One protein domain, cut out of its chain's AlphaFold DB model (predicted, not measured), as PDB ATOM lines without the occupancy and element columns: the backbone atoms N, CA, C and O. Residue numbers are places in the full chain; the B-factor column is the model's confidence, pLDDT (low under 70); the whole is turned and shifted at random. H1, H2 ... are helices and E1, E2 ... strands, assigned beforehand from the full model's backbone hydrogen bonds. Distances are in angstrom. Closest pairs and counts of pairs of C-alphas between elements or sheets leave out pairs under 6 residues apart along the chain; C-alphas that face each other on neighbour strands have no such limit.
ATOM      1  N   GLN A   2      19.409 -42.588  -9.922       94.06
ATOM      2  CA  GLN A   2      20.586 -42.182  -9.132       94.06
ATOM      3  C   GLN A   2      20.294 -41.157  -8.024       94.06
ATOM      4  O   GLN A   2      20.764 -41.336  -6.908       94.06
ATOM      5  N   ALA A   3      19.481 -40.130  -8.300       94.75
ATOM      6  CA  ALA A   3      19.075 -39.148  -7.288       94.75
ATOM      7  C   ALA A   3      18.408 -39.795  -6.064       94.75
ATOM      8  O   ALA A   3      18.726 -39.447  -4.935       94.75
ATOM      9  N   THR A   4      17.523 -40.767  -6.289       95.50
ATOM     10  CA  THR A   4      16.831 -41.495  -5.220       95.50
ATOM     11  C   THR A   4      17.799 -42.371  -4.437       95.50
ATOM     12  O   THR A   4      17.811 -42.296  -3.218       95.50
ATOM     13  N   ALA A   5      18.672 -43.122  -5.116       95.50
ATOM     14  CA  ALA A   5      19.671 -43.955  -4.442       95.50
ATOM     15  C   ALA A   5      20.630 -43.127  -3.566       95.50
ATOM     16  O   ALA A   5      20.921 -43.499  -2.434       95.50
ATOM     17  N   LEU A   6      21.086 -41.974  -4.068       96.56
ATOM     18  CA  LEU A   6      21.935 -41.052  -3.311       96.56
ATOM     19  C   LEU A   6      21.197 -40.413  -2.128       96.56
ATOM     20  O   LEU A   6      21.805 -40.232  -1.080       96.56
ATOM     21  N   TYR A   7      19.915 -40.072  -2.293       96.50
ATOM     22  CA  TYR A   7      19.084 -39.535  -1.215       96.50
ATOM     23  C   TYR A   7      18.933 -40.557  -0.082       96.50
ATOM     24  O   TYR A   7      19.290 -40.277   1.056       96.50
ATOM     25  N   VAL A   8      18.510 -41.776  -0.416       96.81
ATOM     26  CA  VAL A   8      18.326 -42.890   0.531       96.81
ATOM     27  C   VAL A   8      19.617 -43.178   1.308       96.81
ATOM     28  O   VAL A   8      19.582 -43.381   2.520       96.81
ATOM     29  N   ALA A   9      20.772 -43.128   0.635       95.88
ATOM     30  CA  ALA A   9      22.072 -43.378   1.255       95.88
ATOM     31  C   ALA A   9      22.469 -42.350   2.332       95.88
ATOM     32  O   ALA A   9      23.276 -42.677   3.202       95.88
ATOM     33  N   VAL A  10      21.941 -41.122   2.278       95.31
ATOM     34  CA  VAL A  10      22.251 -40.060   3.256       95.31
ATOM     35  C   VAL A  10      21.106 -39.788   4.230       95.31
ATOM     36  O   VAL A  10      21.351 -39.273   5.316       95.31
ATOM     37  N   GLU A  11      19.885 -40.196   3.889       96.25
ATOM     38  CA  GLU A  11      18.673 -39.997   4.689       96.25
ATOM     39  C   GLU A  11      18.237 -41.276   5.416       96.25
ATOM     40  O   GLU A  11      17.053 -41.568   5.511       96.25
ATOM     41  N   ASN A  12      19.187 -42.054   5.949       96.38
ATOM     42  CA  ASN A  12      18.921 -43.250   6.767       96.38
ATOM     43  C   ASN A  12      17.915 -44.228   6.134       96.38
ATOM     44  O   ASN A  12      17.014 -44.719   6.811       96.38
ATOM     45  N   ASP A  13      18.072 -44.494   4.838       97.50
ATOM     46  CA  ASP A  13      17.222 -45.384   4.045       97.50
ATOM     47  C   ASP A  13      15.814 -44.844   3.706       97.50
ATOM     48  O   ASP A  13      15.060 -45.507   2.993       97.50
ATOM     49  N   PHE A  14      15.441 -43.636   4.144       97.62
ATOM     50  CA  PHE A  14      14.144 -43.042   3.805       97.62
ATOM     51  C   PHE A  14      14.063 -42.614   2.335       97.62
ATOM     52  O   PHE A  14      14.983 -42.009   1.777       97.62
ATOM     53  N   LEU A  15      12.915 -42.886   1.712       97.12
ATOM     54  CA  LEU A  15      12.566 -42.337   0.406       97.12
ATOM     55  C   LEU A  15      12.309 -40.824   0.509       97.12
ATOM     56  O   LEU A  15      11.874 -40.339   1.559       97.12
ATOM     57  N   PRO A  16      12.570 -40.049  -0.561       95.50
ATOM     58  CA  PRO A  16      12.261 -38.628  -0.551       95.50
ATOM     59  C   PRO A  16      10.738 -38.428  -0.493       95.50
ATOM     60  O   PRO A  16      10.018 -39.160  -1.174       95.50
ATOM     61  N   PRO A  17      10.242 -37.429   0.257       93.94
ATOM     62  CA  PRO A  17       8.808 -37.174   0.367       93.94
ATOM     63  C   PRO A  17       8.157 -36.865  -0.986       93.94
ATOM     64  O   PRO A  17       8.743 -36.146  -1.808       93.94
ATOM     65  N   GLU A  18       6.912 -37.309  -1.194       91.88
ATOM     66  CA  GLU A  18       6.156 -36.982  -2.411       91.88
ATOM     67  C   GLU A  18       5.938 -35.469  -2.599       91.88
ATOM     68  O   GLU A  18       5.947 -34.952  -3.722       91.88
ATOM     69  N   GLY A  19       5.829 -34.727  -1.497       91.19
ATOM     70  CA  GLY A  19       5.628 -33.286  -1.514       91.19
ATOM     71  C   GLY A  19       4.204 -32.891  -1.892       91.19
ATOM     72  O   GLY A  19       3.234 -33.464  -1.412       91.19
ATOM     73  N   TRP A  20       4.057 -31.850  -2.714       92.50
ATOM     74  CA  TRP A  20       2.744 -31.353  -3.117       92.50
ATOM     75  C   TRP A  20       2.495 -31.617  -4.607       92.50
ATOM     76  O   TRP A  20       3.290 -31.172  -5.433       92.50
ATOM     77  N   PRO A  21       1.383 -32.270  -5.002       92.44
ATOM     78  CA  PRO A  21       1.160 -32.640  -6.402       92.44
ATOM     79  C   PRO A  21       1.123 -31.446  -7.363       92.44
ATOM     80  O   PRO A  21       1.534 -31.564  -8.513       92.44
ATOM     81  N   ASN A  22       0.628 -30.295  -6.901       91.62
ATOM     82  CA  ASN A  22       0.484 -29.079  -7.702       91.62
ATOM     83  C   ASN A  22       1.190 -27.910  -7.003       91.62
ATOM     84  O   ASN A  22       0.501 -27.086  -6.392       91.62
ATOM     85  N   PRO A  23       2.538 -27.857  -7.006       91.62
ATOM     86  CA  PRO A  23       3.277 -26.824  -6.279       91.62
ATOM     87  C   PRO A  23       2.795 -25.424  -6.690       91.62
ATOM     88  O   PRO A  23       2.498 -25.213  -7.856       91.62
ATOM     89  N   PRO A  24       2.677 -24.434  -5.798       91.56
ATOM     90  CA  PRO A  24       2.455 -23.052  -6.233       91.56
ATOM     91  C   PRO A  24       3.680 -22.509  -6.994       91.56
ATOM     92  O   PRO A  24       4.748 -23.104  -6.925       91.56
ATOM     93  N   PRO A  25       3.593 -21.353  -7.674       89.56
ATOM     94  CA  PRO A  25       4.768 -20.724  -8.288       89.56
ATOM     95  C   PRO A  25       5.875 -20.354  -7.285       89.56
ATOM     96  O   PRO A  25       7.053 -20.338  -7.648       89.56
ATOM     97  N   ILE A  26       5.496 -20.065  -6.034       91.06
ATOM     98  CA  ILE A  26       6.384 -19.693  -4.923       91.06
ATOM     99  C   ILE A  26       6.077 -20.612  -3.733       91.06
ATOM    100  O   ILE A  26       4.906 -20.707  -3.354       91.06
ATOM    101  N   PRO A  27       7.075 -21.274  -3.120       92.81
ATOM    102  CA  PRO A  27       6.845 -22.164  -1.989       92.81
ATOM    103  C   PRO A  27       6.402 -21.361  -0.756       92.81
ATOM    104  O   PRO A  27       6.958 -20.315  -0.440       92.81
ATOM    105  N   THR A  28       5.394 -21.862  -0.045       93.69
ATOM    106  CA  THR A  28       4.746 -21.180   1.094       93.69
ATOM    107  C   THR A  28       4.504 -22.108   2.282       93.69
ATOM    108  O   THR A  28       4.024 -21.669   3.323       93.69
ATOM    109  N   ARG A  29       4.805 -23.404   2.136       92.81
ATOM    110  CA  ARG A  29       4.604 -24.452   3.143       92.81
ATOM    111  C   ARG A  29       5.746 -25.455   3.066       92.81
ATOM    112  O   ARG A  29       6.377 -25.579   2.019       92.81
ATOM    113  N   SER A  30       5.964 -26.208   4.141       88.69
ATOM    114  CA  SER A  30       6.995 -27.251   4.192       88.69
ATOM    115  C   SER A  30       6.810 -28.320   3.113       88.69
ATOM    116  O   SER A  30       7.790 -28.706   2.497       88.69
ATOM    117  N   SER A  31       5.580 -28.730   2.787       89.00
ATOM    118  CA  SER A  31       5.315 -29.682   1.689       89.00
ATOM    119  C   SER A  31       5.704 -29.154   0.302       89.00
ATOM    120  O   SER A  31       5.858 -29.930  -0.637       89.00
ATOM    121  N   HIS A  32       5.876 -27.836   0.148       93.12
ATOM    122  CA  HIS A  32       6.351 -27.241  -1.100       93.12
ATOM    123  C   HIS A  32       7.875 -27.308  -1.210       93.12
ATOM    124  O   HIS A  32       8.373 -27.413  -2.325       93.12
ATOM    125  N   SER A  33       8.601 -27.226  -0.090       92.81
ATOM    126  CA  SER A  33      10.069 -27.216  -0.037       92.81
ATOM    127  C   SER A  33      10.694 -28.558   0.367       92.81
ATOM    128  O   SER A  33      11.887 -28.751   0.165       92.81
ATOM    129  N   ASN A  34       9.903 -29.488   0.900       93.31
ATOM    130  CA  ASN A  34      10.291 -30.849   1.257       93.31
ATOM    131  C   ASN A  34       9.586 -31.847   0.326       93.31
ATOM    132  O   ASN A  34       8.675 -32.556   0.737       93.31
ATOM    133  N   ALA A  35       9.946 -31.810  -0.955       94.44
ATOM    134  CA  ALA A  35       9.339 -32.597  -2.028       94.44
ATOM    135  C   ALA A  35      10.428 -33.217  -2.908       94.44
ATOM    136  O   ALA A  35      11.481 -32.598  -3.075       94.44
ATOM    137  N   TRP A  36      10.171 -34.368  -3.542       94.31
ATOM    138  CA  TRP A  36      11.138 -35.083  -4.398       94.31
ATOM    139  C   TRP A  36      11.770 -34.217  -5.500       94.31
ATOM    140  O   TRP A  36      12.913 -34.447  -5.896       94.31
ATOM    141  N   TYR A  37      11.048 -33.197  -5.975       94.25
ATOM    142  CA  TYR A  37      11.525 -32.248  -6.981       94.25
ATOM    143  C   TYR A  37      12.333 -31.058  -6.413       94.25
ATOM    144  O   TYR A  37      12.795 -30.196  -7.160       94.25
ATOM    145  N   VAL A  38      12.516 -30.996  -5.091       95.62
ATOM    146  CA  VAL A  38      13.300 -29.971  -4.378       95.62
ATOM    147  C   VAL A  38      14.482 -30.584  -3.628       95.62
ATOM    148  O   VAL A  38      15.582 -30.042  -3.677       95.62
ATOM    149  N   VAL A  39      14.291 -31.729  -2.966       94.44
ATOM    150  CA  VAL A  39      15.275 -32.312  -2.032       94.44
ATOM    151  C   VAL A  39      16.349 -33.169  -2.711       94.44
ATOM    152  O   VAL A  39      16.792 -34.187  -2.186       94.44
ATOM    153  N   LEU A  40      16.793 -32.776  -3.904       93.06
ATOM    154  CA  LEU A  40      17.813 -33.532  -4.624       93.06
ATOM    155  C   LEU A  40      19.158 -33.548  -3.875       93.06
ATOM    156  O   LEU A  40      19.568 -32.527  -3.310       93.06
ATOM    157  N   PRO A  41      19.915 -34.660  -3.941       93.75
ATOM    158  CA  PRO A  41      21.258 -34.721  -3.377       93.75
ATOM    159  C   PRO A  41      22.161 -33.628  -3.956       93.75
ATOM    160  O   PRO A  41      22.429 -33.587  -5.160       93.75
ATOM    161  N   ARG A  42      22.697 -32.762  -3.086       91.62
ATOM    162  CA  ARG A  42      23.509 -31.594  -3.487       91.62
ATOM    163  C   ARG A  42      24.733 -31.956  -4.331       91.62
ATOM    164  O   ARG A  42      25.160 -31.161  -5.167       91.62
ATOM    165  N   VAL A  43      25.274 -33.164  -4.151       93.06
ATOM    166  CA  VAL A  43      26.395 -33.700  -4.942       93.06
ATOM    167  C   VAL A  43      26.092 -33.746  -6.446       93.06
ATOM    168  O   VAL A  43      27.010 -33.615  -7.251       93.06
ATOM    169  N   MET A  44      24.815 -33.845  -6.837       92.19
ATOM    170  CA  MET A  44      24.401 -33.852  -8.244       92.19
ATOM    171  C   MET A  44      24.470 -32.473  -8.905       92.19
ATOM    172  O   MET A  44      24.467 -32.399 -10.130       92.19
ATOM    173  N   ARG A  45      24.532 -31.385  -8.119       93.19
ATOM    174  CA  ARG A  45      24.575 -29.994  -8.613       93.19
ATOM    175  C   ARG A  45      23.438 -29.650  -9.586       93.19
ATOM    176  O   ARG A  45      23.623 -28.867 -10.514       93.19
ATOM    177  N   ILE A  46      22.264 -30.239  -9.370       91.50
ATOM    178  CA  ILE A  46      21.051 -29.936 -10.131       91.50
ATOM    179  C   ILE A  46      20.265 -28.874  -9.353       91.50
ATOM    180  O   ILE A  46      20.066 -29.063  -8.150       91.50
ATOM    181  N   PRO A  47      19.836 -27.772  -9.995       92.88
ATOM    182  CA  PRO A  47      18.961 -26.795  -9.359       92.88
ATOM    183  C   PRO A  47      17.660 -27.442  -8.881       92.88
ATOM    184  O   PRO A  47      17.126 -28.336  -9.547       92.88
ATOM    185  N   ASP A  48      17.130 -26.962  -7.760       92.50
ATOM    186  CA  ASP A  48      15.786 -27.353  -7.348       92.50
ATOM    187  C   ASP A  48      14.743 -26.885  -8.380       92.50
ATOM    188  O   ASP A  48      14.994 -26.004  -9.206       92.50
ATOM    189  N   TYR A  49      13.551 -27.480  -8.349       94.38
ATOM    190  CA  TYR A  49      12.493 -27.151  -9.303       94.38
ATOM    191  C   TYR A  49      12.099 -25.661  -9.309       94.38
ATOM    192  O   TYR A  49      11.792 -25.121 -10.370       94.38
ATOM    193  N   TYR A  50      12.130 -24.964  -8.165       94.50
ATOM    194  CA  TYR A  50      11.724 -23.554  -8.071       94.50
ATOM    195  C   TYR A  50      12.747 -22.585  -8.661       94.50
ATOM    196  O   TYR A  50      12.373 -21.493  -9.091       94.50
ATOM    197  N   GLN A  51      14.013 -22.989  -8.729       93.25
ATOM    198  CA  GLN A  51      15.088 -22.229  -9.365       93.25
ATOM    199  C   GLN A  51      14.985 -22.211 -10.899       93.25
ATOM    200  O   GLN A  51      15.699 -21.458 -11.562       93.25
ATOM    201  N   LEU A  52      14.096 -23.017 -11.485       93.19
ATOM    202  CA  LEU A  52      13.974 -23.167 -12.931       93.19
ATOM    203  C   LEU A  52      12.964 -22.176 -13.520       93.19
ATOM    204  O   LEU A  52      11.771 -22.189 -13.203       93.19
ATOM    205  N   SER A  53      13.436 -21.322 -14.425       92.06
ATOM    206  CA  SER A  53      12.646 -20.238 -15.026       92.06
ATOM    207  C   SER A  53      11.522 -20.717 -15.953       92.06
ATOM    208  O   SER A  53      10.506 -20.036 -16.079       92.06
ATOM    209  N   TRP A  54      11.669 -21.891 -16.570       92.62
ATOM    210  CA  TRP A  54      10.707 -22.462 -17.521       92.62
ATOM    211  C   TRP A  54       9.462 -23.066 -16.857       92.62
ATOM    212  O   TRP A  54       8.436 -23.249 -17.507       92.62
ATOM    213  N   ARG A  55       9.523 -23.376 -15.557       93.44
ATOM    214  CA  ARG A  55       8.555 -24.257 -14.880       93.44
ATOM    215  C   ARG A  55       7.102 -23.763 -14.928       93.44
ATOM    216  O   ARG A  55       6.189 -24.578 -14.944       93.44
ATOM    217  N   THR A  56       6.893 -22.447 -14.980       93.38
ATOM    218  CA  THR A  56       5.576 -21.792 -15.088       93.38
ATOM    219  C   THR A  56       5.490 -20.817 -16.263       93.38
ATOM    220  O   THR A  56       4.534 -20.052 -16.347       93.38
ATOM    221  N   ASN A  57       6.506 -20.765 -17.129       93.75
ATOM    222  CA  ASN A  57       6.590 -19.759 -18.180       93.75
ATOM    223  C   ASN A  57       6.348 -20.404 -19.557       93.75
ATOM    224  O   ASN A  57       7.213 -21.153 -20.014       93.75
ATOM    225  N   PRO A  58       5.210 -20.129 -20.225       93.44
ATOM    226  CA  PRO A  58       4.905 -20.701 -21.539       93.44
ATOM    227  C   PRO A  58       5.854 -20.217 -22.649       93.44
ATOM    228  O   PRO A  58       6.049 -20.929 -23.633       93.44
ATOM    229  N   GLU A  59       6.473 -19.048 -22.471       93.75
ATOM    230  CA  GLU A  59       7.347 -18.414 -23.465       93.75
ATOM    231  C   GLU A  59       8.773 -18.980 -23.458       93.75
ATOM    232  O   GLU A  59       9.559 -18.710 -24.364       93.75
ATOM    233  N   VAL A  60       9.136 -19.758 -22.434       92.31
ATOM    234  CA  VAL A  60      10.480 -20.327 -22.298       92.31
ATOM    235  C   VAL A  60      10.464 -21.784 -22.733       92.31
ATOM    236  O   VAL A  60       9.709 -22.602 -22.209       92.31
ATOM    237  N   ASP A  61      11.353 -22.117 -23.663       90.56
ATOM    238  CA  ASP A  61      11.611 -23.496 -24.052       90.56
ATOM    239  C   ASP A  61      12.127 -24.327 -22.866       90.56
ATOM    240  O   ASP A  61      13.135 -23.955 -22.252       90.56
ATOM    241  N   PRO A  62      11.485 -25.465 -22.537       91.75
ATOM    242  CA  PRO A  62      12.006 -26.361 -21.518       91.75
ATOM    243  C   PRO A  62      13.388 -26.897 -21.935       91.75
ATOM    244  O   PRO A  62      13.534 -27.433 -23.037       91.75
ATOM    245  N   PRO A  63      14.416 -26.788 -21.078       90.56
ATOM    246  CA  PRO A  63      15.742 -27.293 -21.382       90.56
ATOM    247  C   PRO A  63      15.767 -28.821 -21.296       90.56
ATOM    248  O   PRO A  63      14.924 -29.452 -20.651       90.56
ATOM    249  N   GLN A  64      16.812 -29.422 -21.864       89.31
ATOM    250  CA  GLN A  64      17.138 -30.815 -21.577       89.31
ATOM    251  C   GLN A  64      17.560 -30.944 -20.111       89.31
ATOM    252  O   GLN A  64      18.638 -30.505 -19.716       89.31
ATOM    253  N   CYS A  65      16.685 -31.513 -19.287       89.00
ATOM    254  CA  CYS A  65      16.917 -31.682 -17.860       89.00
ATOM    255  C   CYS A  65      16.134 -32.878 -17.312       89.00
ATOM    256  O   CYS A  65      15.288 -33.456 -17.990       89.00
ATOM    257  N   ILE A  66      16.401 -33.235 -16.057       88.94
ATOM    258  CA  ILE A  66      15.840 -34.432 -15.416       88.94
ATOM    259  C   ILE A  66      14.319 -34.386 -15.189       88.94
ATOM    260  O   ILE A  66      13.726 -35.416 -14.893       88.94
ATOM    261  N   TRP A  67      13.684 -33.220 -15.327       89.94
ATOM    262  CA  TRP A  67      12.241 -33.028 -15.124       89.94
ATOM    263  C   TRP A  67      11.432 -33.133 -16.424       89.94
ATOM    264  O   TRP A  67      10.205 -33.270 -16.395       89.94
ATOM    265  N   ILE A  68      12.123 -33.045 -17.563       92.94
ATOM    266  CA  ILE A  68      11.543 -32.868 -18.891       92.94
ATOM    267  C   ILE A  68      11.915 -34.056 -19.770       92.94
ATOM    268  O   ILE A  68      13.085 -34.356 -19.998       92.94
ATOM    269  N   CYS A  69      10.897 -34.720 -20.308       94.25
ATOM    270  CA  CYS A  69      11.059 -35.704 -21.368       94.25
ATOM    271  C   CYS A  69      11.385 -34.996 -22.692       94.25
ATOM    272  O   CYS A  69      10.544 -34.223 -23.157       94.25
ATOM    273  N   PRO A  70      12.537 -35.279 -23.339       92.19
ATOM    274  CA  PRO A  70      12.902 -34.661 -24.618       92.19
ATOM    275  C   PRO A  70      11.958 -35.022 -25.771       92.19
ATOM    276  O   PRO A  70      11.916 -34.328 -26.779       92.19
ATOM    277  N   SER A  71      11.219 -36.130 -25.653       92.00
ATOM    278  CA  SER A  71      10.231 -36.554 -26.655       92.00
ATOM    279  C   SER A  71       8.843 -35.958 -26.429       92.00
ATOM    280  O   SER A  71       7.960 -36.178 -27.255       92.00
ATOM    281  N   ASN A  72       8.620 -35.262 -25.312       92.88
ATOM    282  CA  ASN A  72       7.337 -34.651 -25.006       92.88
ATOM    283  C   ASN A  72       7.379 -33.163 -25.395       92.88
ATOM    284  O   ASN A  72       8.085 -32.395 -24.744       92.88
ATOM    285  N   PRO A  73       6.635 -32.738 -26.433       89.25
ATOM    286  CA  PRO A  73       6.670 -31.361 -26.927       89.25
ATOM    287  C   PRO A  73       5.888 -30.381 -26.040       89.25
ATOM    288  O   PRO A  73       5.793 -29.198 -26.369       89.25
ATOM    289  N   ARG A  74       5.266 -30.860 -24.955       91.56
ATOM    290  CA  ARG A  74       4.458 -30.030 -24.066       91.56
ATOM    291  C   ARG A  74       5.307 -28.928 -23.427       91.56
ATOM    292  O   ARG A  74       6.420 -29.157 -22.964       91.56
ATOM    293  N   ARG A  75       4.728 -27.731 -23.371       91.50
ATOM    294  CA  ARG A  75       5.259 -26.567 -22.657       91.50
ATOM    295  C   ARG A  75       4.380 -26.237 -21.458       91.50
ATOM    296  O   ARG A  75       3.268 -26.757 -21.332       91.50
ATOM    297  N   SER A  76       4.876 -25.359 -20.591       91.38
ATOM    298  CA  SER A  76       4.044 -24.751 -19.558       91.38
ATOM    299  C   SER A  76       2.893 -23.991 -20.222       91.38
ATOM    300  O   SER A  76       3.034 -23.465 -21.322       91.38
ATOM    301  N   ASN A  77       1.748 -23.940 -19.552       90.50
ATOM    302  CA  ASN A  77       0.592 -23.132 -19.940       90.50
ATOM    303  C   ASN A  77       0.304 -22.040 -18.892       90.50
ATOM    304  O   ASN A  77      -0.852 -21.714 -18.634       90.50
ATOM    305  N   GLY A  78       1.351 -21.550 -18.219       90.69
ATOM    306  CA  GLY A  78       1.243 -20.686 -17.036       90.69
ATOM    307  C   GLY A  78       1.169 -21.460 -15.715       90.69
ATOM    308  O   GLY A  78       1.373 -20.881 -14.651       90.69
ATOM    309  N   ASN A  79       0.937 -22.777 -15.767       90.75
ATOM    310  CA  ASN A  79       1.036 -23.674 -14.616       90.75
ATOM    311  C   ASN A  79       2.359 -24.443 -14.613       90.75
ATOM    312  O   ASN A  79       3.101 -24.458 -15.598       90.75
ATOM    313  N   ASN A  80       2.615 -25.125 -13.501       91.12
ATOM    314  CA  ASN A  80       3.747 -26.027 -13.339       91.12
ATOM    315  C   ASN A  80       3.806 -27.100 -14.420       91.12
ATOM    316  O   ASN A  80       2.789 -27.701 -14.773       91.12
ATOM    317  N   LEU A  81       5.018 -27.356 -14.899       93.19
ATOM    318  CA  LEU A  81       5.291 -28.341 -15.925       93.19
ATOM    319  C   LEU A  81       6.151 -29.472 -15.360       93.19
ATOM    320  O   LEU A  81       7.317 -29.285 -15.031       93.19
ATOM    321  N   PHE A  82       5.583 -30.673 -15.351       93.75
ATOM    322  CA  PHE A  82       6.295 -31.919 -15.091       93.75
ATOM    323  C   PHE A  82       6.075 -32.860 -16.267       93.75
ATOM    324  O   PHE A  82       4.935 -33.047 -16.673       93.75
ATOM    325  N   HIS A  83       7.114 -33.455 -16.853       95.56
ATOM    326  CA  HIS A  83       6.910 -34.545 -17.827       95.56
ATOM    327  C   HIS A  83       6.929 -35.916 -17.157       95.56
ATOM    328  O   HIS A  83       6.276 -36.841 -17.639       95.56
ATOM    329  N   TYR A  84       7.608 -36.009 -16.018       95.44
ATOM    330  CA  TYR A  84       7.635 -37.191 -15.173       95.44
ATOM    331  C   TYR A  84       6.818 -36.954 -13.910       95.44
ATOM    332  O   TYR A  84       6.829 -35.861 -13.351       95.44
ATOM    333  N   CYS A  85       6.125 -37.987 -13.464       95.31
ATOM    334  CA  CYS A  85       5.267 -37.952 -12.292       95.31
ATOM    335  C   CYS A  85       5.705 -39.037 -11.311       95.31
ATOM    336  O   CYS A  85       6.055 -40.139 -11.737       95.31
ATOM    337  N   LEU A  86       5.701 -38.714 -10.020       96.88
ATOM    338  CA  LEU A  86       5.919 -39.659  -8.935       96.88
ATOM    339  C   LEU A  86       4.693 -40.530  -8.714       96.88
ATOM    340  O   LEU A  86       3.557 -40.057  -8.775       96.88
ATOM    341  N   ASN A  87       4.930 -41.808  -8.448       96.81
ATOM    342  CA  ASN A  87       3.903 -42.721  -7.988       96.81
ATOM    343  C   ASN A  87       3.539 -42.430  -6.519       96.81
ATOM    344  O   ASN A  87       4.210 -42.916  -5.612       96.81
ATOM    345  N   GLY A  88       2.454 -41.686  -6.291       94.81
ATOM    346  CA  GLY A  88       1.955 -41.310  -4.953       94.81
ATOM    347  C   GLY A  88       1.184 -42.425  -4.242       94.81
ATOM    348  O   GLY A  88       0.128 -42.190  -3.665       94.81
ATOM    349  N   TYR A  89       1.620 -43.670  -4.425       94.88
ATOM    350  CA  TYR A  89       1.129 -44.841  -3.694       94.88
ATOM    351  C   TYR A  89       2.254 -45.557  -2.940       94.88
ATOM    352  O   TYR A  89       1.974 -46.499  -2.200       94.88
ATOM    353  N   VAL A  90       3.514 -45.154  -3.139       94.75
ATOM    354  CA  VAL A  90       4.676 -45.822  -2.539       94.75
ATOM    355  C   VAL A  90       4.744 -45.575  -1.030       94.75
ATOM    356  O   VAL A  90       5.038 -46.500  -0.280       94.75
ATOM    357  N   ASP A  91       4.418 -44.364  -0.590       90.44
ATOM    358  CA  ASP A  91       4.366 -43.913   0.806       90.44
ATOM    359  C   ASP A  91       2.945 -43.888   1.403       90.44
ATOM    360  O   ASP A  91       2.756 -43.607   2.586       90.44
ATOM    361  N   GLY A  92       1.937 -44.286   0.626       88.38
ATOM    362  CA  GLY A  92       0.526 -44.187   0.996       88.38
ATOM    363  C   GLY A  92      -0.142 -42.982   0.338       88.38
ATOM    364  O   GLY A  92       0.384 -42.406  -0.600       88.38
ATOM    365  N   ARG A  93      -1.365 -42.640   0.760       84.12
ATOM    366  CA  ARG A  93      -2.094 -41.473   0.237       84.12
ATOM    367  C   ARG A  93      -3.053 -40.927   1.284       84.12
ATOM    368  O   ARG A  93      -3.705 -41.705   1.983       84.12
ATOM    369  N   GLY A  94      -3.220 -39.605   1.330       81.56
ATOM    370  CA  GLY A  94      -4.129 -38.961   2.283       81.56
ATOM    371  C   GLY A  94      -3.701 -39.274   3.715       81.56
ATOM    372  O   GLY A  94      -2.524 -39.179   4.027       81.56
ATOM    373  N   ASP A  95      -4.625 -39.727   4.562       81.25
ATOM    374  CA  ASP A  95      -4.322 -40.041   5.968       81.25
ATOM    375  C   ASP A  95      -3.368 -41.241   6.149       81.25
ATOM    376  O   ASP A  95      -2.868 -41.475   7.249       81.25
ATOM    377  N   ALA A  96      -3.127 -42.025   5.091       84.69
ATOM    378  CA  ALA A  96      -2.204 -43.159   5.120       84.69
ATOM    379  C   ALA A  96      -0.765 -42.805   4.703       84.69
ATOM    380  O   ALA A  96       0.098 -43.679   4.841       84.69
ATOM    381  N   ASP A  97      -0.544 -41.587   4.188       87.69
ATOM    382  CA  ASP A  97       0.770 -41.075   3.779       87.69
ATOM    383  C   ASP A  97       1.722 -41.018   4.982       87.69
ATOM    384  O   ASP A  97       1.391 -40.481   6.047       87.69
ATOM    385  N   ARG A  98       2.890 -41.642   4.833       91.62
ATOM    386  CA  ARG A  98       3.905 -41.737   5.879       91.62
ATOM    387  C   ARG A  98       5.296 -41.941   5.277       91.62
ATOM    388  O   ARG A  98       5.419 -42.601   4.253       91.62
ATOM    389  N   PRO A  99       6.372 -41.518   5.961       93.94
ATOM    390  CA  PRO A  99       7.726 -41.864   5.546       93.94
ATOM    391  C   PRO A  99       7.916 -43.383   5.400       93.94
ATOM    392  O   PRO A  99       7.599 -44.145   6.318       93.94
ATOM    393  N   VAL A 100       8.466 -43.807   4.262       95.50
ATOM    394  CA  VAL A 100       8.790 -45.207   3.947       95.50
ATOM    395  C   VAL A 100      10.284 -45.333   3.676       95.50
ATOM    396  O   VAL A 100      10.893 -44.439   3.088       95.50
ATOM    397  N   THR A 101      10.882 -46.438   4.120       96.81
ATOM    398  CA  THR A 101      12.285 -46.750   3.845       96.81
ATOM    399  C   THR A 101      12.402 -47.697   2.655       96.81
ATOM    400  O   THR A 101      11.512 -48.509   2.402       96.81
ATOM    401  N   LEU A 102      13.493 -47.614   1.897       96.62
ATOM    402  CA  LEU A 102      13.704 -48.482   0.737       96.62
ATOM    403  C   LEU A 102      13.745 -49.966   1.144       96.62
ATOM    404  O   LEU A 102      13.207 -50.808   0.425       96.62
ATOM    405  N   ALA A 103      14.322 -50.290   2.303       96.19
ATOM    406  CA  ALA A 103      14.450 -51.659   2.796       96.19
ATOM    407  C   ALA A 103      13.117 -52.347   3.134       96.19
ATOM    408  O   ALA A 103      13.087 -53.574   3.217       96.19
ATOM    409  N   THR A 104      12.016 -51.610   3.334       95.75
ATOM    410  CA  THR A 104      10.696 -52.222   3.582       95.75
ATOM    411  C   THR A 104       9.953 -52.578   2.295       95.75
ATOM    412  O   THR A 104       8.902 -53.215   2.352       95.75
ATOM    413  N   ILE A 105      10.487 -52.201   1.132       95.88
ATOM    414  CA  ILE A 105       9.884 -52.495  -0.165       95.88
ATOM    415  C   ILE A 105      10.335 -53.879  -0.640       95.88
ATOM    416  O   ILE A 105      11.494 -54.079  -0.993       95.88
ATOM    417  N   GLU A 106       9.400 -54.828  -0.725       92.81
ATOM    418  CA  GLU A 106       9.699 -56.231  -1.065       92.81
ATOM    419  C   GLU A 106      10.292 -56.428  -2.471       92.81
ATOM    420  O   GLU A 106      11.041 -57.371  -2.716       92.81
ATOM    421  N   SER A 107       9.931 -55.581  -3.441       94.12
ATOM    422  CA  SER A 107      10.378 -55.716  -4.838       94.12
ATOM    423  C   SER A 107      10.618 -54.357  -5.510       94.12
ATOM    424  O   SER A 107       9.821 -53.936  -6.357       94.12
ATOM    425  N   PRO A 108      11.720 -53.656  -5.172       96.19
ATOM    426  CA  PRO A 108      12.023 -52.328  -5.715       96.19
ATOM    427  C   PRO A 108      12.186 -52.322  -7.240       96.19
ATOM    428  O   PRO A 108      11.809 -51.354  -7.895       96.19
ATOM    429  N   GLY A 109      12.682 -53.425  -7.814       97.00
ATOM    430  CA  GLY A 109      12.837 -53.589  -9.264       97.00
ATOM    431  C   GLY A 109      11.522 -53.738 -10.032       97.00
ATOM    432  O   GLY A 109      11.504 -53.621 -11.247       97.00
ATOM    433  N   ASN A 110      10.391 -53.950  -9.361       96.75
ATOM    434  CA  ASN A 110       9.087 -54.007 -10.027       96.75
ATOM    435  C   ASN A 110       8.182 -52.847  -9.614       96.75
ATOM    436  O   ASN A 110       7.141 -52.647 -10.235       96.75
ATOM    437  N   LEU A 111       8.555 -52.068  -8.595       97.75
ATOM    438  CA  LEU A 111       7.759 -50.943  -8.125       97.75
ATOM    439  C   LEU A 111       8.044 -49.689  -8.959       97.75
ATOM    440  O   LEU A 111       9.164 -49.175  -8.962       97.75
ATOM    441  N   VAL A 112       7.018 -49.193  -9.656       98.19
ATOM    442  CA  VAL A 112       7.105 -47.938 -10.415       98.19
ATOM    443  C   VAL A 112       7.338 -46.784  -9.446       98.19
ATOM    444  O   VAL A 112       6.574 -46.596  -8.501       98.19
ATOM    445  N   TRP A 113       8.376 -45.998  -9.714       97.75
ATOM    446  CA  TRP A 113       8.757 -44.836  -8.925       97.75
ATOM    447  C   TRP A 113       8.422 -43.521  -9.634       97.75
ATOM    448  O   TRP A 113       7.611 -42.746  -9.133       97.75
ATOM    449  N   LEU A 114       8.973 -43.301 -10.833       97.75
ATOM    450  CA  LEU A 114       8.582 -42.197 -11.722       97.75
ATOM    451  C   LEU A 114       8.075 -42.749 -13.056       97.75
ATOM    452  O   LEU A 114       8.499 -43.815 -13.499       97.75
ATOM    453  N   PHE A 115       7.217 -42.005 -13.743       97.62
ATOM    454  CA  PHE A 115       6.702 -42.400 -15.055       97.62
ATOM    455  C   PHE A 115       6.394 -41.193 -15.943       97.62
ATOM    456  O   PHE A 115       6.069 -40.114 -15.442       97.62
ATOM    457  N   ASP A 116       6.455 -41.378 -17.267       97.38
ATOM    458  CA  ASP A 116       5.983 -40.368 -18.221       97.38
ATOM    459  C   ASP A 116       4.489 -40.096 -18.022       97.38
ATOM    460  O   ASP A 116       3.647 -40.988 -18.179       97.38
ATOM    461  N   SER A 117       4.149 -38.845 -17.727       95.12
ATOM    462  CA  SER A 117       2.786 -38.430 -17.411       95.12
ATOM    463  C   SER A 117       2.173 -37.580 -18.515       95.12
ATOM    464  O   SER A 117       2.811 -36.696 -19.089       95.12
ATOM    465  N   LYS A 118       0.890 -37.824 -18.797       92.00
ATOM    466  CA  LYS A 118       0.063 -36.954 -19.651       92.00
ATOM    467  C   LYS A 118      -0.616 -35.828 -18.863       92.00
ATOM    468  O   LYS A 118      -1.168 -34.906 -19.459       92.00
ATOM    469  N   ASN A 119      -0.552 -35.868 -17.533       92.88
ATOM    470  CA  ASN A 119      -1.229 -34.925 -16.647       92.88
ATOM    471  C   ASN A 119      -0.263 -33.841 -16.137       92.88
ATOM    472  O   ASN A 119       0.932 -33.875 -16.425       92.88
ATOM    473  N   LEU A 120      -0.802 -32.825 -15.461       90.25
ATOM    474  CA  LEU A 120      -0.035 -31.710 -14.885       90.25
ATOM    475  C   LEU A 120       0.689 -32.035 -13.561       90.25
ATOM    476  O   LEU A 120       1.805 -31.548 -13.399       90.25
ATOM    477  N   PRO A 121       0.108 -32.812 -12.621       93.25
ATOM    478  CA  PRO A 121       0.694 -32.960 -11.291       93.25
ATOM    479  C   PRO A 121       2.061 -33.657 -11.267       93.25
ATOM    480  O   PRO A 121       2.310 -34.593 -12.032       93.25
ATOM    481  N   ALA A 122       2.897 -33.261 -10.306       94.50
ATOM    482  CA  ALA A 122       4.183 -33.883  -9.984       94.50
ATOM    483  C   ALA A 122       4.036 -35.275  -9.349       94.50
ATOM    484  O   ALA A 122       4.983 -36.055  -9.352       94.50
ATOM    485  N   VAL A 123       2.857 -35.572  -8.800       95.19
ATOM    486  CA  VAL A 123       2.527 -36.817  -8.097       95.19
ATOM    487  C   VAL A 123       1.192 -37.340  -8.616       95.19
ATOM    488  O   VAL A 123       0.254 -36.571  -8.849       95.19
ATOM    489  N   GLY A 124       1.101 -38.646  -8.834       95.31
ATOM    490  CA  GLY A 124      -0.029 -39.258  -9.506       95.31
ATOM    491  C   GLY A 124      -0.033 -40.773  -9.402       95.31
ATOM    492  O   GLY A 124       0.566 -41.368  -8.515       95.31
ATOM    493  N   TYR A 125      -0.774 -41.396 -10.313       95.56
ATOM    494  CA  TYR A 125      -1.032 -42.832 -10.312       95.56
ATOM    495  C   TYR A 125      -1.197 -43.351 -11.739       95.56
ATOM    496  O   TYR A 125      -1.164 -42.572 -12.692       95.56
ATOM    497  N   TRP A 126      -1.414 -44.655 -11.908       96.31
ATOM    498  CA  TRP A 126      -1.363 -45.334 -13.212       96.31
ATOM    499  C   TRP A 126      -2.237 -44.732 -14.317       96.31
ATOM    500  O   TRP A 126      -1.881 -44.824 -15.489       96.31
ATOM    501  N   ASN A 127      -3.353 -44.069 -13.991       97.19
ATOM    502  CA  ASN A 127      -4.183 -43.419 -15.012       97.19
ATOM    503  C   ASN A 127      -3.535 -42.170 -15.631       97.19
ATOM    504  O   ASN A 127      -3.996 -41.691 -16.668       97.19
ATOM    505  N   PHE A 128      -2.489 -41.629 -15.010       96.81
ATOM    506  CA  PHE A 128      -1.763 -40.466 -15.514       96.81
ATOM    507  C   PHE A 128      -0.659 -40.874 -16.492       96.81
ATOM    508  O   PHE A 128      -0.108 -40.004 -17.165       96.81
ATOM    509  N   ALA A 129      -0.356 -42.173 -16.613       96.94
ATOM    510  CA  ALA A 129       0.648 -42.668 -17.541       96.94
ATOM    511  C   ALA A 129       0.316 -42.252 -18.980       96.94
ATOM    512  O   ALA A 129      -0.811 -42.407 -19.468       96.94
ATOM    513  N   HIS A 130       1.310 -41.703 -19.667       96.25
ATOM    514  CA  HIS A 130       1.159 -41.276 -21.045       96.25
ATOM    515  C   HIS A 130       0.979 -42.495 -21.960       96.25
ATOM    516  O   HIS A 130       1.688 -43.480 -21.815       96.25
ATOM    517  N   THR A 131       0.058 -42.462 -22.926       96.44
ATOM    518  CA  THR A 131      -0.203 -43.602 -23.838       96.44
ATOM    519  C   THR A 131       0.320 -43.388 -25.258       96.44
ATOM    520  O   THR A 131       0.420 -44.338 -26.036       96.44
ATOM    521  N   ASN A 132       0.668 -42.144 -25.599       94.06
ATOM    522  CA  ASN A 132       1.067 -41.739 -26.948       94.06
ATOM    523  C   ASN A 132       2.464 -41.081 -27.050       94.06
ATOM    524  O   ASN A 132       2.731 -40.374 -28.013       94.06
ATOM    525  N   LEU A 133       3.360 -41.283 -26.073       93.25
ATOM    526  CA  LEU A 133       4.774 -40.884 -26.203       93.25
ATOM    527  C   LEU A 133       5.588 -42.062 -26.742       93.25
ATOM    528  O   LEU A 133       5.032 -43.129 -26.972       93.25
ATOM    529  N   HIS A 134       6.885 -41.884 -26.996       94.44
ATOM    530  CA  HIS A 134       7.836 -42.989 -27.201       94.44
ATOM    531  C   HIS A 134       7.323 -44.130 -28.102       94.44
ATOM    532  O   HIS A 134       7.389 -45.298 -27.720       94.44
ATOM    533  N   LYS A 135       6.780 -43.796 -29.286       93.00
ATOM    534  CA  LYS A 135       6.145 -44.746 -30.224       93.00
ATOM    535  C   LYS A 135       4.960 -45.512 -29.600       93.00
ATOM    536  O   LYS A 135       4.958 -46.739 -29.606       93.00
ATOM    537  N   ARG A 136       3.969 -44.792 -29.060       94.94
ATOM    538  CA  ARG A 136       2.791 -45.344 -28.351       94.94
ATOM    539  C   ARG A 136       3.163 -46.119 -27.078       94.94
ATOM    540  O   ARG A 136       2.863 -47.299 -26.924       94.94
ATOM    541  N   GLY A 137       3.862 -45.449 -26.174       96.44
ATOM    542  CA  GLY A 137       4.394 -45.998 -24.938       96.44
ATOM    543  C   GLY A 137       4.796 -44.926 -23.924       96.44
ATOM    544  O   GLY A 137       4.508 -43.737 -24.098       96.44
ATOM    545  N   ALA A 138       5.473 -45.386 -22.876       97.38
ATOM    546  CA  ALA A 138       6.001 -44.589 -21.775       97.38
ATOM    547  C   ALA A 138       7.234 -45.275 -21.177       97.38
ATOM    548  O   ALA A 138       7.351 -46.504 -21.216       97.38
ATOM    549  N   ASN A 139       8.138 -44.476 -20.626       97.50
ATOM    550  CA  ASN A 139       9.240 -44.909 -19.786       97.50
ATOM    551  C   ASN A 139       8.800 -44.883 -18.328       97.50
ATOM    552  O   ASN A 139       8.287 -43.869 -17.845       97.50
ATOM    553  N   PHE A 140       9.035 -45.989 -17.631       98.06
ATOM    554  CA  PHE A 140       8.857 -46.106 -16.191       98.06
ATOM    555  C   PHE A 140      10.232 -46.270 -15.551       98.06
ATOM    556  O   PHE A 140      11.012 -47.134 -15.951       98.06
ATOM    557  N   LEU A 141      10.522 -45.416 -14.578       98.06
ATOM    558  CA  LEU A 141      11.631 -45.563 -13.652       98.06
ATOM    559  C   LEU A 141      11.156 -46.411 -12.476       98.06
ATOM    560  O   LEU A 141      10.130 -46.100 -11.872       98.06
ATOM    561  N   PHE A 142      11.939 -47.418 -12.119       98.19
ATOM    562  CA  PHE A 142      11.699 -48.289 -10.977       98.19
ATOM    563  C   PHE A 142      12.504 -47.839  -9.762       98.19
ATOM    564  O   PHE A 142      13.442 -47.038  -9.876       98.19
ATOM    565  N   LEU A 143      12.107 -48.319  -8.585       97.19
ATOM    566  CA  LEU A 143      12.681 -47.870  -7.319       97.19
ATOM    567  C   LEU A 143      14.143 -48.316  -7.135       97.19
ATOM    568  O   LEU A 143      14.927 -47.598  -6.523       97.19
ATOM    569  N   ASP A 144      14.546 -49.432  -7.749       96.62
ATOM    570  CA  ASP A 144      15.959 -49.848  -7.844       96.62
ATOM    571  C   ASP A 144      16.812 -48.940  -8.762       96.62
ATOM    572  O   ASP A 144      18.034 -49.063  -8.839       96.62
ATOM    573  N   GLY A 145      16.169 -48.002  -9.461       96.69
ATOM    574  CA  GLY A 145      16.795 -46.982 -10.276       96.69
ATOM    575  C   GLY A 145      16.886 -47.289 -11.768       96.69
ATOM    576  O   GLY A 145      17.309 -46.385 -12.502       96.69
ATOM    577  N   HIS A 146      16.484 -48.478 -12.233       97.62
ATOM    578  CA  HIS A 146      16.474 -48.786 -13.664       97.62
ATOM    579  C   HIS A 146      15.248 -48.191 -14.371       97.62
ATOM    580  O   HIS A 146      14.242 -47.851 -13.751       97.62
ATOM    581  N   VAL A 147      15.334 -48.053 -15.695       97.25
ATOM    582  CA  VAL A 147      14.239 -47.548 -16.533       97.25
ATOM    583  C   VAL A 147      13.875 -48.600 -17.568       97.25
ATOM    584  O   VAL A 147      14.758 -49.110 -18.255       97.25
ATOM    585  N   SER A 148      12.581 -48.867 -17.723       97.56
ATOM    586  CA  SER A 148      12.060 -49.694 -18.814       97.56
ATOM    587  C   SER A 148      11.005 -48.937 -19.609       97.56
ATOM    588  O   SER A 148      10.167 -48.224 -19.055       97.56
ATOM    589  N   ARG A 149      11.032 -49.106 -20.933       97.31
ATOM    590  CA  ARG A 149      10.020 -48.562 -21.842       97.31
ATOM    591  C   ARG A 149       8.981 -49.629 -22.142       97.31
ATOM    592  O   ARG A 149       9.323 -50.713 -22.608       97.31
ATOM    593  N   PHE A 150       7.708 -49.282 -22.009       97.44
ATOM    594  CA  PHE A 150       6.593 -50.175 -22.319       97.44
ATOM    595  C   PHE A 150       5.749 -49.634 -23.475       97.44
ATOM    596  O   PHE A 150       5.573 -48.424 -23.617       97.44
ATOM    597  N   ASN A 151       5.202 -50.532 -24.300       97.31
ATOM    598  CA  ASN A 151       4.090 -50.186 -25.193       97.31
ATOM    599  C   ASN A 151       2.835 -49.913 -24.353       97.31
ATOM    600  O   ASN A 151       2.617 -50.580 -23.341       97.31
ATOM    601  N   CYS A 152       1.982 -48.988 -24.791       97.12
ATOM    602  CA  CYS A 152       0.811 -48.574 -24.019       97.12
ATOM    603  C   CYS A 152      -0.184 -49.703 -23.744       97.12
ATOM    604  O   CYS A 152      -0.776 -49.736 -22.675       97.12
ATOM    605  N   GLU A 153      -0.289 -50.695 -24.623       96.75
ATOM    606  CA  GLU A 153      -1.136 -51.881 -24.422       96.75
ATOM    607  C   GLU A 153      -0.735 -52.714 -23.190       96.75
ATOM    608  O   GLU A 153      -1.569 -53.415 -22.610       96.75
ATOM    609  N   VAL A 154       0.517 -52.607 -22.735       97.06
ATOM    610  CA  VAL A 154       1.022 -53.313 -21.548       97.06
ATOM    611  C   VAL A 154       0.450 -52.719 -20.258       97.06
ATOM    612  O   VAL A 154       0.148 -53.461 -19.323       97.06
ATOM    613  N   TYR A 155       0.262 -51.397 -20.208       97.06
ATOM    614  CA  TYR A 155      -0.141 -50.668 -18.999       97.06
ATOM    615  C   TYR A 155      -1.455 -49.892 -19.133       97.06
ATOM    616  O   TYR A 155      -1.872 -49.255 -18.173       97.06
ATOM    617  N   TRP A 156      -2.130 -49.954 -20.280       97.75
ATOM    618  CA  TRP A 156      -3.410 -49.294 -20.532       97.75
ATOM    619  C   TRP A 156      -4.453 -50.287 -21.049       97.75
ATOM    620  O   TRP A 156      -4.168 -51.158 -21.873       97.75
ATOM    621  N   ASP A 157      -5.672 -50.173 -20.535       97.00
ATOM    622  CA  ASP A 157      -6.876 -50.848 -21.006       97.00
ATOM    623  C   ASP A 157      -7.704 -49.821 -21.788       97.00
ATOM    624  O   ASP A 157      -8.367 -48.969 -21.199       97.00
ATOM    625  N   PHE A 158      -7.625 -49.874 -23.122       96.00
ATOM    626  CA  PHE A 158      -8.340 -48.944 -24.002       96.00
ATOM    627  C   PHE A 158      -9.854 -49.175 -24.016       96.00
ATOM    628  O   PHE A 158     -10.600 -48.246 -24.298       96.00
ATOM    629  N   THR A 159     -10.320 -50.377 -23.672       97.38
ATOM    630  CA  THR A 159     -11.754 -50.681 -23.598       97.38
ATOM    631  C   THR A 159     -12.386 -50.034 -22.371       97.38
ATOM    632  O   THR A 159     -13.516 -49.560 -22.428       97.38
ATOM    633  N   ARG A 160     -11.658 -50.013 -21.249       96.50
ATOM    634  CA  ARG A 160     -12.115 -49.415 -19.983       96.50
ATOM    635  C   ARG A 160     -11.582 -48.004 -19.733       96.50
ATOM    636  O   ARG A 160     -11.806 -47.476 -18.647       96.50
ATOM    637  N   ASP A 161     -10.841 -47.456 -20.690       95.50
ATOM    638  CA  ASP A 161     -10.135 -46.174 -20.624       95.50
ATOM    639  C   ASP A 161      -9.396 -45.931 -19.294       95.50
ATOM    640  O   ASP A 161      -9.579 -44.925 -18.607       95.50
ATOM    641  N   ARG A 162      -8.571 -46.901 -18.885       96.44
ATOM    642  CA  ARG A 162      -7.829 -46.817 -17.619       96.44
ATOM    643  C   ARG A 162      -6.482 -47.517 -17.668       96.44
ATOM    644  O   ARG A 162      -6.293 -48.491 -18.394       96.44
ATOM    645  N   GLY A 163      -5.559 -47.063 -16.829       95.81
ATOM    646  CA  GLY A 163      -4.289 -47.739 -16.609       95.81
ATOM    647  C   GLY A 163      -4.470 -49.068 -15.866       95.81
ATOM    648  O   GLY A 163      -5.428 -49.269 -15.114       95.81
ATOM    649  N   LYS A 164      -3.528 -49.983 -16.077       95.44
ATOM    650  CA  LYS A 164      -3.436 -51.276 -15.397       95.44
ATOM    651  C   LYS A 164      -2.490 -51.111 -14.198       95.44
ATOM    652  O   LYS A 164      -1.322 -50.797 -14.416       95.44
ATOM    653  N   PRO A 165      -2.954 -51.315 -12.953       91.81
ATOM    654  CA  PRO A 165      -2.159 -51.046 -11.751       91.81
ATOM    655  C   PRO A 165      -1.074 -52.095 -11.468       91.81
ATOM    656  O   PRO A 165      -0.242 -51.900 -10.587       91.81
ATOM    657  N   THR A 166      -1.087 -53.233 -12.160       91.31
ATOM    658  CA  THR A 166      -0.068 -54.271 -11.991       91.31
ATOM    659  C   THR A 166      -0.052 -55.227 -13.180       91.31
ATOM    660  O   THR A 166      -1.081 -55.437 -13.832       91.31
ATOM    661  N   ASN A 167       1.116 -55.795 -13.460       91.38
ATOM    662  CA  ASN A 167       1.330 -56.969 -14.299       91.38
ATOM    663  C   ASN A 167       2.649 -57.663 -13.889       91.38
ATOM    664  O   ASN A 167       3.277 -57.292 -12.903       91.38
ATOM    665  N   ALA A 168       3.089 -58.671 -14.646       91.69
ATOM    666  CA  ALA A 168       4.325 -59.399 -14.338       91.69
ATOM    667  C   ALA A 168       5.608 -58.538 -14.410       91.69
ATOM    668  O   ALA A 168       6.612 -58.891 -13.802       91.69
ATOM    669  N   ALA A 169       5.594 -57.430 -15.154       93.88
ATOM    670  CA  ALA A 169       6.749 -56.558 -15.352       93.88
ATOM    671  C   ALA A 169       6.794 -55.370 -14.378       93.88
ATOM    672  O   ALA A 169       7.876 -54.861 -14.106       93.88
ATOM    673  N   PHE A 170       5.654 -54.912 -13.853       97.00
ATOM    674  CA  PHE A 170       5.607 -53.787 -12.919       97.00
ATOM    675  C   PHE A 170       4.389 -53.832 -11.992       97.00
ATOM    676  O   PHE A 170       3.337 -54.373 -12.334       97.00
ATOM    677  N   ARG A 171       4.494 -53.140 -10.860       96.62
ATOM    678  CA  ARG A 171       3.411 -52.854  -9.918       96.62
ATOM    679  C   ARG A 171       3.451 -51.389  -9.485       96.62
ATOM    680  O   ARG A 171       4.510 -50.767  -9.470       96.62
ATOM    681  N   TRP A 172       2.288 -50.849  -9.139       96.25
ATOM    682  CA  TRP A 172       2.139 -49.480  -8.629       96.25
ATOM    683  C   TRP A 172       2.018 -49.415  -7.105       96.25
ATOM    684  O   TRP A 172       2.212 -48.357  -6.520       96.25
TER     685      TRP A 172
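AT A GLANCE: This is residues 2 to 172 of the 174 residues of an uncharacterized protein of Verrucomicrobia subdivision 3 bacterium (UniProt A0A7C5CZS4). With little regular structure, long loops wrap round one small twisted antiparallel sheet, E1 E2 E3 E4, with short H3 at the end of E4 and H1 and H2 away from the sheet. The 171 printed residues run H1 H2 E1 E2 E3 E4 H3, mixed, with 37 in named elements. The whole is compact, radius of gyration of the C-alphas 15.6 A, spanning 40 by 40 by 30 A.

IN THESE COORDINATES: H1, residues 2 to 10, begins at C-alpha 2 (20.586, -42.182, -9.132) and is 12.7 A long. H2 is 30 to 33, E1 84 to 87, E2 112 to 116, E3 137 to 142 (15.9 A), E4 147 to 151 (13.6 A) and H3 152 to 155, ending at C-alpha 155 (-0.141, -50.668, -18.999).

HOW THE PARTS SIT: E1 to E4 form a meander, each strand the antiparallel neighbour of the one before: N 85 and O 115 are 2.9 A apart, N 113 and O 141 2.8 A, N 140 and O 148 2.9 A. H3 only grazes the sheet. H1 and H2 are not on it. In H1 every O i to N i+4 pair is within hydrogen-bond range; H2 and H3 are too short for one.

THE WHOLE: The printed part has no cut. The link H2 to E1 is long, 50 residues. No printed residue is under 70.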